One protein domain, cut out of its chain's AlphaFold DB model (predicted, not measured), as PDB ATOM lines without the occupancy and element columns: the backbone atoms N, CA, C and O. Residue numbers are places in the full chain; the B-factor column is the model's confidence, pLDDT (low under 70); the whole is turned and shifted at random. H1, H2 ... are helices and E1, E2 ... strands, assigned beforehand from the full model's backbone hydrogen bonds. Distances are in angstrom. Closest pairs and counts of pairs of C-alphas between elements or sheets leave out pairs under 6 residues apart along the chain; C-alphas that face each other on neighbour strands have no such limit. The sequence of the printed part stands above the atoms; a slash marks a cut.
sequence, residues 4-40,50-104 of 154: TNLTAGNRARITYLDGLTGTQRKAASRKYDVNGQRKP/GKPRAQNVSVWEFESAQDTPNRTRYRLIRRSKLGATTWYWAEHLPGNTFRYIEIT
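Overview. This is residues 4 to 40 and 50 to 104 of the 154 residues of an uncharacterized protein of Rhodobacteraceae bacterium TG-679 (UniProt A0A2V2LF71). One strongly twisted sheet of four strands, E1 to E4, makes the body, and the helix H1 packs over one face of it, above E2. The short helix H2 follows H1 and only grazes the sheet near E1, and after it comes a long stretch with no named element, residues 29 to 40. The printed part has 92 residues, with two named helices and then four named strands along it, H1 H2 E1 E2 E3 E4. The sheet's order is E1 - E2 - E3 - E4, all antiparallel, and the class is mixed, helices and strands. The whole is compact, with a radius of gyration of the C-alphas of 13.1 A, and its C-alphas span 32 by 31 by 30 A along their three main axes.

Arrangement. Start near the first printed residue with H1, residues 8 to 18, and go on to H2, residues 22 to 28. The two are close but not clearly touching; their closest C-alphas are those of Leu 17 and Arg 25, 6.7 A apart. They run opposite ways at a tilt of 38 degrees, only just steep. In both H1 and H2 every O i to N i+4 pair is within hydrogen-bond range. Beyond the cut, look for E1, residues 57 to 63, then E2, residues 74 to 81, E3, residues 84 to 93, and E4, residues 97 to 103. They form a meander, each strand the antiparallel neighbour of the one before, and each strand makes a hairpin with the next. E1 and E2 stand at 160 degrees between their directions; find N 60 and O 78 2.9 A apart, within hydrogen-bond range. E2 and E3 stand at 150 degrees, with N 79 and O 86 within range at 2.8 A. E3 and E4 stand at 141 degrees, with N 91 and O 99 within range at 2.9 A. The edge strands E1 and E4 are apart. From edge to edge the strands' lines turn by 80 degrees, and the way across the sheet turns by 60 degrees. H1 is on the sheet at a height over the sheet of 9.7 A and lies over E2; on the local plane the two stand at 32 degrees, only just slantwise to the strands. The closest C-alphas of H1 and E2 are those of Ile 14 and Leu 76, 7.8 A apart. H1 and E1 are near each other, with 5 pairs of C-alphas within 10 A. H2 only grazes the sheet, with its residues 25 to 28; its closest C-alphas to E1 are those of Ala 28 and Phe 62, 6.9 A apart.

Along the chain. Find C-alpha 8 at (109.392, -5.992, 2.323); from there H1 runs 15.6 A to C-alpha 18. H2 runs 9.9 A from Gly 22 to Ala 28. E1 begins at C-alpha 57, at (89.677, 13.820, 0.250), and runs 20.1 A to Glu 63. E2 runs 22.8 A from Tyr 74 to Lys 81. E3, the longest strand, runs 27.7 A from Ala 84 to Leu 93. E4 runs 19.0 A from Thr 97 to C-alpha 103 at (106.019, 7.394, 0.058).

Size, cuts and confidence. The two C-alphas farthest apart are those of Gln 55 and Asp 67, 34.2 A. Residues 41 to 49 are cut out; look at C-alphas 40 and 50, 19.7 A apart across the cut, which lies in the link from H2 to E1. Of the links that are printed whole, H1 to H2, E2 to E3 and E3 to E4 are tight, and E1 to E2, with 10 residues, is short. The mean pLDDT of the printed part is 82.9; the model's confidence is under 70 in residues 31 to 40.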
ATOM      1  N   THR A   4     110.914   1.694  -2.251       90.38
ATOM      2  CA  THR A   4     111.969   0.671  -2.157       90.38
ATOM      3  C   THR A   4     112.665   0.635  -0.798       90.38
ATOM      4  O   THR A   4     113.184  -0.411  -0.418       90.38
ATOM      5  N   ASN A   5     112.638   1.736  -0.040       91.94
ATOM      6  CA  ASN A   5     113.274   1.832   1.277       91.94
ATOM      7  C   ASN A   5     112.368   1.325   2.409       91.94
ATOM      8  O   ASN A   5     112.822   1.195   3.543       91.94
ATOM      9  N   LEU A   6     111.090   1.049   2.129       90.19
ATOM     10  CA  LEU A   6     110.210   0.383   3.086       90.19
ATOM     11  C   LEU A   6     110.629  -1.075   3.261       90.19
ATOM     12  O   LEU A   6     111.162  -1.681   2.334       90.19
ATOM     13  N   THR A   7     110.321  -1.674   4.413       91.88
ATOM     14  CA  THR A   7     110.511  -3.120   4.596       91.88
ATOM     15  C   THR A   7     109.688  -3.908   3.575       91.88
ATOM     16  O   THR A   7     108.650  -3.437   3.093       91.88
ATOM     17  N   ALA A   8     110.123  -5.127   3.249       91.94
ATOM     18  CA  ALA A   8     109.392  -5.992   2.323       91.94
ATOM     19  C   ALA A   8     107.941  -6.224   2.781       91.94
ATOM     20  O   ALA A   8     107.027  -6.153   1.957       91.94
ATOM     21  N   GLY A   9     107.717  -6.394   4.091       92.06
ATOM     22  CA  GLY A   9     106.379  -6.530   4.664       92.06
ATOM     23  C   GLY A   9     105.507  -5.298   4.429       92.06
ATOM     24  O   GLY A   9     104.359  -5.428   4.004       92.06
ATOM     25  N   ASN A  10     106.042  -4.089   4.619       92.38
ATOM     26  CA  ASN A  10     105.289  -2.856   4.372       92.38
ATOM     27  C   ASN A  10     105.015  -2.618   2.885       92.38
ATOM     28  O   ASN A  10     103.921  -2.173   2.538       92.38
ATOM     29  N   ARG A  11     105.959  -2.959   2.000       93.25
ATOM     30  CA  ARG A  11     105.735  -2.908   0.548       93.25
ATOM     31  C   ARG A  11     104.579  -3.817   0.135       93.25
ATOM     32  O   ARG A  11     103.633  -3.336  -0.484       93.25
ATOM     33  N   ALA A  12     104.610  -5.082   0.560       91.38
ATOM     34  CA  ALA A  12     103.538  -6.043   0.306       91.38
ATOM     35  C   ALA A  12     102.202  -5.592   0.920       91.38
ATOM     36  O   ALA A  12     101.146  -5.728   0.303       91.38
ATOM     37  N   ARG A  13     102.243  -4.996   2.118       91.38
ATOM     38  CA  ARG A  13     101.055  -4.470   2.796       91.38
ATOM     39  C   ARG A  13     100.405  -3.331   2.015       91.38
ATOM     40  O   ARG A  13      99.186  -3.336   1.887       91.38
ATOM     41  N   ILE A  14     101.188  -2.387   1.493       92.00
ATOM     42  CA  ILE A  14     100.680  -1.297   0.647       92.00
ATOM     43  C   ILE A  14     100.009  -1.870  -0.605       92.00
ATOM     44  O   ILE A  14      98.863  -1.524  -0.876       92.00
ATOM     45  N   THR A  15     100.676  -2.793  -1.305       91.25
ATOM     46  CA  THR A  15     100.131  -3.434  -2.512       91.25
ATOM     47  C   THR A  15      98.804  -4.135  -2.226       91.25
ATOM     48  O   THR A  15      97.824  -3.922  -2.935       91.25
ATOM     49  N   TYR A  16      98.741  -4.910  -1.138       90.81
ATOM     50  CA  TYR A  16      97.509  -5.553  -0.688       90.81
ATOM     51  C   TYR A  16      96.395  -4.532  -0.423       90.81
ATOM     52  O   TYR A  16      95.292  -4.677  -0.940       90.81
ATOM     53  N   LEU A  17      96.676  -3.488   0.366       90.56
ATOM     54  CA  LEU A  17      95.681  -2.492   0.773       90.56
ATOM     55  C   LEU A  17      95.148  -1.653  -0.392       90.56
ATOM     56  O   LEU A  17      94.021  -1.160  -0.320       90.56
ATOM     57  N   ASP A  18      95.949  -1.452  -1.431       89.12
ATOM     58  CA  ASP A  18      95.549  -0.668  -2.593       89.12
ATOM     59  C   ASP A  18      94.714  -1.486  -3.591       89.12
ATOM     60  O   ASP A  18      93.824  -0.929  -4.230       89.12
ATOM     61  N   GLY A  19      94.888  -2.813  -3.616       87.88
ATOM     62  CA  GLY A  19      93.999  -3.744  -4.323       87.88
ATOM     63  C   GLY A  19      92.617  -3.925  -3.678       87.88
ATOM     64  O   GLY A  19      91.727  -4.527  -4.274       87.88
ATOM     65  N   LEU A  20      92.399  -3.404  -2.466       87.88
ATOM     66  CA  LEU A  20      91.123  -3.536  -1.764       87.88
ATOM     67  C   LEU A  20      90.048  -2.569  -2.291       87.88
ATOM     68  O   LEU A  20      90.276  -1.374  -2.528       87.88
ATOM     69  N   THR A  21      88.806  -3.047  -2.327       86.38
ATOM     70  CA  THR A  21      87.618  -2.202  -2.535       86.38
ATOM     71  C   THR A  21      87.433  -1.195  -1.388       86.38
ATOM     72  O   THR A  21      88.054  -1.300  -0.327       86.38
ATOM     73  N   GLY A  22      86.554  -0.203  -1.567       80.62
ATOM     74  CA  GLY A  22      86.255   0.782  -0.518       80.62
ATOM     75  C   GLY A  22      85.748   0.149   0.787       80.62
ATOM     76  O   GLY A  22      86.191   0.532   1.871       80.62
ATOM     77  N   THR A  23      84.879  -0.862   0.694       83.81
ATOM     78  CA  THR A  23      84.332  -1.583   1.857       83.81
ATOM     79  C   THR A  23      85.407  -2.394   2.575       83.81
ATOM     80  O   THR A  23      85.533  -2.307   3.796       83.81
ATOM     81  N   GLN A  24      86.243  -3.117   1.825       85.38
ATOM     82  CA  GLN A  24      87.353  -3.880   2.400       85.38
ATOM     83  C   GLN A  24      88.394  -2.962   3.054       85.38
ATOM     84  O   GLN A  24      88.863  -3.246   4.153       85.38
ATOM     85  N   ARG A  25      88.708  -1.810   2.441       85.69
ATOM     86  CA  ARG A  25      89.591  -0.799   3.053       85.69
ATOM     87  C   ARG A  25      89.036  -0.265   4.360       85.69
ATOM     88  O   ARG A  25      89.791  -0.094   5.312       85.69
ATOM     89  N   LYS A  26      87.726  -0.023   4.424       81.44
ATOM     90  CA  LYS A  26      87.064   0.414   5.652       81.44
ATOM     91  C   LYS A  26      87.250  -0.606   6.774       81.44
ATOM     92  O   LYS A  26      87.677  -0.206   7.855       81.44
ATOM     93  N   ALA A  27      87.012  -1.886   6.488       81.12
ATOM     94  CA  ALA A  27      87.205  -2.980   7.439       81.12
ATOM     95  C   ALA A  27      88.674  -3.141   7.873       81.12
ATOM     96  O   ALA A  27      88.949  -3.400   9.037       81.12
ATOM     97  N   ALA A  28      89.625  -2.927   6.961       83.19
ATOM     98  CA  ALA A  28      91.054  -3.006   7.265       83.19
ATOM     99  C   ALA A  28      91.606  -1.779   8.023       83.19
ATOM    100  O   ALA A  28      92.733  -1.826   8.522       83.19
ATOM    101  N   SER A  29      90.863  -0.669   8.076       84.75
ATOM    102  CA  SER A  29      91.336   0.585   8.673       84.75
ATOM    103  C   SER A  29      91.270   0.576  10.203       84.75
ATOM    104  O   SER A  29      90.318   0.068  10.789       84.75
ATOM    105  N   ARG A  30      92.219   1.252  10.871       75.81
ATOM    106  CA  ARG A  30      92.257   1.367  12.349       75.81
ATOM    107  C   ARG A  30      91.043   2.054  12.967       75.81
ATOM    108  O   ARG A  30      90.842   1.957  14.176       75.81
ATOM    109  N   LYS A  31      90.261   2.784  12.168       69.06
ATOM    110  CA  LYS A  31      89.037   3.442  12.633       69.06
ATOM    111  C   LYS A  31      88.003   2.427  13.115       69.06
ATOM    112  O   LYS A  31      87.115   2.807  13.870       69.06
ATOM    113  N   TYR A  32      88.120   1.177  12.687       57.69
ATOM    114  CA  TYR A  32      87.256   0.088  13.095       57.69
ATOM    115  C   TYR A  32      88.078  -0.924  13.900       57.69
ATOM    116  O   TYR A  32      89.269  -1.119  13.647       57.69
ATOM    117  N   ASP A  33      87.491  -1.490  14.947       59.66
ATOM    118  CA  ASP A  33      88.078  -2.631  15.643       59.66
ATOM    119  C   ASP A  33      87.767  -3.951  14.915       59.66
ATOM    120  O   ASP A  33      87.133  -3.966  13.858       59.66
ATOM    121  N   VAL A  34      88.239  -5.065  15.480       53.97
ATOM    122  CA  VAL A  34      88.039  -6.416  14.925       53.97
ATOM    123  C   VAL A  34      86.564  -6.829  14.848       53.97
ATOM    124  O   VAL A  34      86.229  -7.711  14.067       53.97
ATOM    125  N   ASN A  35      85.686  -6.156  15.598       55.84
ATOM    126  CA  ASN A  35      84.241  -6.367  15.611       55.84
ATOM    127  C   ASN A  35      83.503  -5.351  14.715       55.84
ATOM    128  O   ASN A  35      82.276  -5.269  14.740       55.84
ATOM    129  N   GLY A  36      84.235  -4.537  13.944       55.94
ATOM    130  CA  GLY A  36      83.666  -3.507  13.078       55.94
ATOM    131  C   GLY A  36      83.106  -2.291  13.826       55.94
ATOM    132  O   GLY A  36      82.431  -1.463  13.209       55.94
ATOM    133  N   GLN A  37      83.385  -2.135  15.123       59.56
ATOM    134  CA  GLN A  37      82.971  -0.969  15.905       59.56
ATOM    135  C   GLN A  37      83.917   0.205  15.664       59.56
ATOM    136  O   GLN A  37      85.133   0.042  15.549       59.56
ATOM    137  N   ARG A  38      83.369   1.424  15.577       58.03
ATOM    138  CA  ARG A  38      84.186   2.636  15.386       58.03
ATOM    139  C   ARG A  38      84.985   2.923  16.653       58.03
ATOM    140  O   ARG A  38      84.403   3.245  17.683       58.03
ATOM    141  N   LYS A  39      86.311   2.924  16.549       63.38
ATOM    142  CA  LYS A  39      87.187   3.489  17.580       63.38
ATOM    143  C   LYS A  39      86.926   4.998  17.719       63.38
ATOM    144  O   LYS A  39      86.557   5.639  16.720       63.38
ATOM    145  N   PRO A  40      87.107   5.581  18.922       51.88
ATOM    146  CA  PRO A  40      86.947   7.013  19.137       51.88
ATOM    147  C   PRO A  40      87.764   7.793  18.108       51.88
ATOM    148  O   PRO A  40      88.862   7.398  17.715       51.88
ATOM    149  N   GLY A  50      97.960  19.115   6.836       73.31
ATOM    150  CA  GLY A  50      97.994  19.238   8.294       73.31
ATOM    151  C   GLY A  50      96.670  19.713   8.909       73.31
ATOM    152  O   GLY A  50      96.616  19.989  10.104       73.31
ATOM    153  N   LYS A  51      95.593  19.804   8.116       75.75
ATOM    154  CA  LYS A  51      94.274  20.311   8.518       75.75
ATOM    155  C   LYS A  51      93.232  19.186   8.574       75.75
ATOM    156  O   LYS A  51      93.467  18.094   8.041       75.75
ATOM    157  N   PRO A  52      92.058  19.426   9.191       72.88
ATOM    158  CA  PRO A  52      90.930  18.513   9.078       72.88
ATOM    159  C   PRO A  52      90.627  18.176   7.612       72.88
ATOM    160  O   PRO A  52      90.667  19.041   6.737       72.88
ATOM    161  N   ARG A  53      90.330  16.901   7.353       73.50
ATOM    162  CA  ARG A  53      90.082  16.368   6.011       73.50
ATOM    163  C   ARG A  53      88.981  17.145   5.275       73.50
ATOM    164  O   ARG A  53      87.855  17.227   5.761       73.50
ATOM    165  N   ALA A  54      89.279  17.619   4.065       73.81
ATOM    166  CA  ALA A  54      88.278  18.191   3.163       73.81
ATOM    167  C   ALA A  54      87.299  17.119   2.635       73.81
ATOM    168  O   ALA A  54      87.633  15.933   2.576       73.81
ATOM    169  N   GLN A  55      86.096  17.525   2.211       73.88
ATOM    170  CA  GLN A  55      85.035  16.599   1.775       73.88
ATOM    171  C   GLN A  55      85.466  15.679   0.615       73.88
ATOM    172  O   GLN A  55      85.184  14.483   0.648       73.88
ATOM    173  N   ASN A  56      86.249  16.202  -0.334       81.06
ATOM    174  CA  ASN A  56      86.701  15.480  -1.536       81.06
ATOM    175  C   ASN A  56      88.000  14.681  -1.336       81.06
ATOM    176  O   ASN A  56      88.585  14.180  -2.298       81.06
ATOM    177  N   VAL A  57      88.486  14.593  -0.099       81.81
ATOM    178  CA  VAL A  57      89.677  13.820   0.250       81.81
ATOM    179  C   VAL A  57      89.235  12.616   1.064       81.81
ATOM    180  O   VAL A  57      88.516  12.749   2.047       81.81
ATOM    181  N   SER A  58      89.671  11.424   0.675       83.50
ATOM    182  CA  SER A  58      89.514  10.202   1.463       83.50
ATOM    183  C   SER A  58      90.843   9.855   2.108       83.50
ATOM    184  O   SER A  58      91.841   9.726   1.407       83.50
ATOM    185  N   VAL A  59      90.864   9.687   3.429       86.19
ATOM    186  CA  VAL A  59      92.078   9.315   4.165       86.19
ATOM    187  C   VAL A  59      91.785   8.094   5.023       86.19
ATOM    188  O   VAL A  59      90.776   8.068   5.734       86.19
ATOM    189  N   TRP A  60      92.654   7.093   4.921       87.56
ATOM    190  CA  TRP A  60      92.570   5.826   5.637       87.56
ATOM    191  C   TRP A  60      93.880   5.555   6.368       87.56
ATOM    192  O   TRP A  60      94.944   5.674   5.768       87.56
ATOM    193  N   GLU A  61      93.788   5.160   7.636       88.06
ATOM    194  CA  GLU A  61      94.936   4.760   8.451       88.06
ATOM    195  C   GLU A  61      94.960   3.245   8.643       88.06
ATOM    196  O   GLU A  61      93.945   2.633   8.996       88.06
ATOM    197  N   PHE A  62      96.137   2.656   8.473       88.69
ATOM    198  CA  PHE A  62      96.385   1.227   8.581       88.69
ATOM    199  C   PHE A  62      97.585   0.955   9.489       88.69
ATOM    200  O   PHE A  62      98.516   1.756   9.586       88.69
ATOM    201  N   GLU A  63      97.563  -0.203  10.143       88.44
ATOM    202  CA  GLU A  63      98.728  -0.715  10.865       88.44
ATOM    203  C   GLU A  63      99.883  -0.991   9.897       88.44
ATOM    204  O   GLU A  63      99.668  -1.511   8.795       88.44
ATOM    205  N   SER A  64     101.101  -0.704  10.350       87.75
ATOM    206  CA  SER A  64     102.320  -1.183   9.700       87.75
ATOM    207  C   SER A  64     102.433  -2.715   9.795       87.75
ATOM    208  O   SER A  64     101.739  -3.371  10.592       87.75
ATOM    209  N   ALA A  65     103.259  -3.303   8.929       87.81
ATOM    210  CA  ALA A  65     103.500  -4.742   8.897       87.81
ATOM    211  C   ALA A  65     104.206  -5.227  10.180       87.81
ATOM    212  O   ALA A  65     104.829  -4.438  10.890       87.81
ATOM    213  N   GLN A  66     104.069  -6.517  10.510       84.69
ATOM    214  CA  GLN A  66     104.550  -7.070  11.788       84.69
ATOM    215  C   GLN A  66     106.073  -6.988  11.958       84.69
ATOM    216  O   GLN A  66     106.547  -6.834  13.076       84.69
ATOM    217  N   ASP A  67     106.816  -7.035  10.854       85.00
ATOM    218  CA  ASP A  67     108.272  -6.886  10.773       85.00
ATOM    219  C   ASP A  67     108.752  -5.442  11.004       85.00
ATOM    220  O   ASP A  67     109.953  -5.187  11.053       85.00
ATOM    221  N   THR A  68     107.836  -4.479  11.147       83.19
ATOM    222  CA  THR A  68     108.191  -3.080  11.405       83.19
ATOM    223  C   THR A  68     108.637  -2.906  12.858       83.19
ATOM    224  O   THR A  68     107.839  -3.165  13.769       83.19
ATOM    225  N   PRO A  69     109.854  -2.388  13.114       78.38
ATOM    226  CA  PRO A  69     110.284  -2.036  14.463       78.38
ATOM    227  C   PRO A  69     109.286  -1.073  15.103       78.38
ATOM    228  O   PRO A  69     108.901  -0.087  14.482       78.38
ATOM    229  N   ASN A  70     108.861  -1.330  16.341       79.19
ATOM    230  CA  ASN A  70     107.882  -0.495  17.046       79.19
ATOM    231  C   ASN A  70     106.592  -0.252  16.242       79.19
ATOM    232  O   ASN A  70     106.153   0.887  16.091       79.19
ATOM    233  N   ARG A  71     105.955  -1.325  15.757       75.62
ATOM    234  CA  ARG A  71     104.697  -1.300  14.984       75.62
ATOM    235  C   ARG A  71     103.629  -0.333  15.518       75.62
ATOM    236  O   ARG A  71     102.926   0.299  14.744       75.62
ATOM    237  N   THR A  72     103.528  -0.165  16.835       77.56
ATOM    238  CA  THR A  72     102.571   0.755  17.477       77.56
ATOM    239  C   THR A  72     102.859   2.238  17.217       77.56
ATOM    240  O   THR A  72     101.938   3.058  17.277       77.56
ATOM    241  N   ARG A  73     104.117   2.589  16.925       83.81
ATOM    242  CA  ARG A  73     104.559   3.948  16.590       83.81
ATOM    243  C   ARG A  73     104.403   4.281  15.113       83.81
ATOM    244  O   ARG A  73     104.334   5.462  14.791       83.81
ATOM    245  N   TYR A  74     104.311   3.289  14.229       87.62
ATOM    246  CA  TYR A  74     104.297   3.521  12.786       87.62
ATOM    247  C   TYR A  74     103.001   3.081  12.125       87.62
ATOM    248  O   TYR A  74     102.487   1.988  12.367       87.62
ATOM    249  N   ARG A  75     102.491   3.926  11.232       89.50
ATOM    250  CA  ARG A  75     101.250   3.682  10.496       89.50
ATOM    251  C   ARG A  75     101.425   3.977   9.019       89.50
ATOM    252  O   ARG A  75     102.216   4.830   8.623       89.50
ATOM    253  N   LEU A  76     100.618   3.297   8.220       91.31
ATOM    254  CA  LEU A  76     100.471   3.570   6.802       91.31
ATOM    255  C   LEU A  76      99.205   4.384   6.583       91.31
ATOM    256  O   LEU A  76      98.135   4.022   7.072       91.31
ATOM    257  N   ILE A  77      99.318   5.471   5.830       91.50
ATOM    258  CA  ILE A  77      98.185   6.328   5.509       91.50
ATOM    259  C   ILE A  77      97.987   6.360   4.007       91.50
ATOM    260  O   ILE A  77      98.887   6.731   3.258       91.50
ATOM    261  N   ARG A  78      96.776   6.011   3.579       91.44
ATOM    262  CA  ARG A  78      96.344   6.145   2.193       91.44
ATOM    263  C   ARG A  78      95.504   7.398   2.054       91.44
ATOM    264  O   ARG A  78      94.445   7.506   2.670       91.44
ATOM    265  N   ARG A  79      95.929   8.301   1.183       90.62
ATOM    266  CA  ARG A  79      95.202   9.511   0.812       90.62
ATOM    267  C   ARG A  79      94.715   9.387  -0.624       90.62
ATOM    268  O   ARG A  79      95.504   9.114  -1.514       90.62
ATOM    269  N   SER A  80      93.428   9.612  -0.854       88.19
ATOM    270  CA  SER A  80      92.837   9.733  -2.187       88.19
ATOM    271  C   SER A  80      92.247  11.121  -2.366       88.19
ATOM    272  O   SER A  80      91.431  11.539  -1.545       88.19
ATOM    273  N   LYS A  81      92.597  11.805  -3.454       86.38
ATOM    274  CA  LYS A  81      91.983  13.071  -3.868       86.38
ATOM    275  C   LYS A  81      91.777  13.025  -5.378       86.38
ATOM    276  O   LYS A  81      92.749  12.862  -6.102       86.38
ATOM    277  N   LEU A  82      90.531  13.176  -5.835       83.88
ATOM    278  CA  LEU A  82      90.186  13.215  -7.269       83.88
ATOM    279  C   LEU A  82      90.770  12.029  -8.067       83.88
ATOM    280  O   LEU A  82      91.386  12.211  -9.108       83.88
ATOM    281  N   GLY A  83      90.654  10.809  -7.535       79.56
ATOM    282  CA  GLY A  83      91.191   9.595  -8.172       79.56
ATOM    283  C   GLY A  83      92.691   9.354  -7.956       79.56
ATOM    284  O   GLY A  83      93.113   8.201  -7.919       79.56
ATOM    285  N   ALA A  84      93.491  10.391  -7.690       85.69
ATOM    286  CA  ALA A  84      94.904  10.231  -7.359       85.69
ATOM    287  C   ALA A  84      95.076   9.642  -5.953       85.69
ATOM    288  O   ALA A  84      94.416  10.075  -5.000       85.69
ATOM    289  N   THR A  85      95.964   8.655  -5.824       89.00
ATOM    290  CA  THR A  85      96.291   8.001  -4.552       89.00
ATOM    291  C   THR A  85      97.731   8.298  -4.164       89.00
ATOM    292  O   THR A  85      98.643   8.097  -4.957       89.00
ATOM    293  N   THR A  86      97.926   8.731  -2.922       90.94
ATOM    294  CA  THR A  86      99.236   8.977  -2.320       90.94
ATOM    295  C   THR A  86      99.337   8.196  -1.017       90.94
ATOM    296  O   THR A  86      98.375   8.137  -0.242       90.94
ATOM    297  N   TRP A  87     100.501   7.609  -0.768       92.88
ATOM    298  CA  TRP A  87     100.792   6.882   0.462       92.88
ATOM    299  C   TRP A  87     101.727   7.689   1.354       92.88
ATOM    300  O   TRP A  87     102.643   8.348   0.871       92.88
ATOM    301  N   TYR A  88     101.504   7.623   2.662       92.62
ATOM    302  CA  TYR A  88     102.349   8.263   3.661       92.62
ATOM    303  C   TYR A  88     102.741   7.266   4.744       92.62
ATOM    304  O   TYR A  88     101.930   6.456   5.200       92.62
ATOM    305  N   TRP A  89     103.988   7.375   5.178       92.25
ATOM    306  CA  TRP A  89     104.496   6.790   6.402       92.25
ATOM    307  C   TRP A  89     104.254   7.777   7.541       92.25
ATOM    308  O   TRP A  89     104.752   8.903   7.501       92.25
ATOM    309  N   ALA A  90     103.459   7.385   8.530       90.00
ATOM    310  CA  ALA A  90     103.165   8.206   9.692       90.00
ATOM    311  C   ALA A  90     103.913   7.670  10.911       90.00
ATOM    312  O   ALA A  90     103.699   6.534  11.333       90.00
ATOM    313  N   GLU A  91     104.767   8.506  11.487       89.06
ATOM    314  CA  GLU A  91     105.469   8.240  12.736       89.06
ATOM    315  C   GLU A  91     104.780   8.986  13.877       89.06
ATOM    316  O   GLU A  91     104.590  10.203  13.819       89.06
ATOM    317  N   HIS A  92     104.385   8.248  14.909       84.25
ATOM    318  CA  HIS A  92     103.818   8.805  16.125       84.25
ATOM    319  C   HIS A  92     104.929   9.400  16.990       84.25
ATOM    320  O   HIS A  92     105.818   8.690  17.471       84.25
ATOM    321  N   LEU A  93     104.847  10.708  17.195       83.69
ATOM    322  CA  LEU A  93     105.717  11.478  18.067       83.69
ATOM    323  C   LEU A  93     105.088  11.611  19.465       83.69
ATOM    324  O   LEU A  93     103.879  11.415  19.633       83.69
ATOM    325  N   PRO A  94     105.882  11.969  20.490       82.12
ATOM    326  CA  PRO A  94     105.348  12.352  21.793       82.12
ATOM    327  C   PRO A  94     104.289  13.462  21.677       82.12
ATOM    328  O   PRO A  94     104.323  14.277  20.757       82.12
ATOM    329  N   GLY A  95     103.338  13.494  22.613       76.50
ATOM    330  CA  GLY A  95     102.304  14.536  22.636       76.50
ATOM    331  C   GLY A  95     101.226  14.388  21.555       76.50
ATOM    332  O   GLY A  95     100.688  15.390  21.098       76.50
ATOM    333  N   ASN A  96     100.909  13.154  21.137       71.38
ATOM    334  CA  ASN A  96      99.823  12.840  20.189       71.38
ATOM    335  C   ASN A  96      99.986  13.510  18.807       71.38
ATOM    336  O   ASN A  96      99.008  13.807  18.120       71.38
ATOM    337  N   THR A  97     101.236  13.764  18.414       77.94
ATOM    338  CA  THR A  97     101.587  14.387  17.135       77.94
ATOM    339  C   THR A  97     102.061  13.321  16.155       77.94
ATOM    340  O   THR A  97     102.624  12.301  16.549       77.94
ATOM    341  N   PHE A  98     101.845  13.546  14.862       83.62
ATOM    342  CA  PHE A  98     102.327  12.659  13.810       83.62
ATOM    343  C   PHE A  98     103.260  13.404  12.869       83.62
ATOM    344  O   PHE A  98     102.953  14.509  12.420       83.62
ATOM    345  N   ARG A  99     104.375  12.762  12.523       87.06
ATOM    346  CA  ARG A  99     105.200  13.147  11.383       87.06
ATOM    347  C   ARG A  99     104.777  12.318  10.181       87.06
ATOM    348  O   ARG A  99     104.863  11.093  10.220       87.06
ATOM    349  N   TYR A 100     104.352  12.983   9.113       90.12
ATOM    350  CA  TYR A 100     103.991  12.332   7.857       90.12
ATOM    351  C   TYR A 100     105.135  12.443   6.857       90.12
ATOM    352  O   TYR A 100     105.673  13.523   6.630       90.12
ATOM    353  N   ILE A 101     105.499  11.319   6.254       92.06
ATOM    354  CA  ILE A 101     106.530  11.236   5.227       92.06
ATOM    355  C   ILE A 101     105.888  10.607   4.000       92.06
ATOM    356  O   ILE A 101     105.433   9.468   4.054       92.06
ATOM    357  N   GLU A 102     105.843  11.336   2.889       93.50
ATOM    358  CA  GLU A 102     105.295  10.802   1.643       93.50
ATOM    359  C   GLU A 102     106.120   9.612   1.145       93.50
ATOM    360  O   GLU A 102     107.355   9.632   1.191       93.50
ATOM    361  N   ILE A 103     105.431   8.572   0.684       93.81
ATOM    362  CA  ILE A 103     106.019   7.394   0.058       93.81
ATOM    363  C   ILE A 103     105.981   7.614  -1.456       93.81
ATOM    364  O   ILE A 103     104.923   7.558  -2.077       93.81
ATOM    365  N   THR A 104     107.148   7.870  -2.035       93.06
ATOM    366  CA  THR A 104     107.339   8.161  -3.461       93.06
ATOM    367  C   THR A 104     107.797   6.920  -4.219       93.06
ATOM    368  O   THR A 104     108.299   5.969  -3.619       93.06
TER     369      THR A 104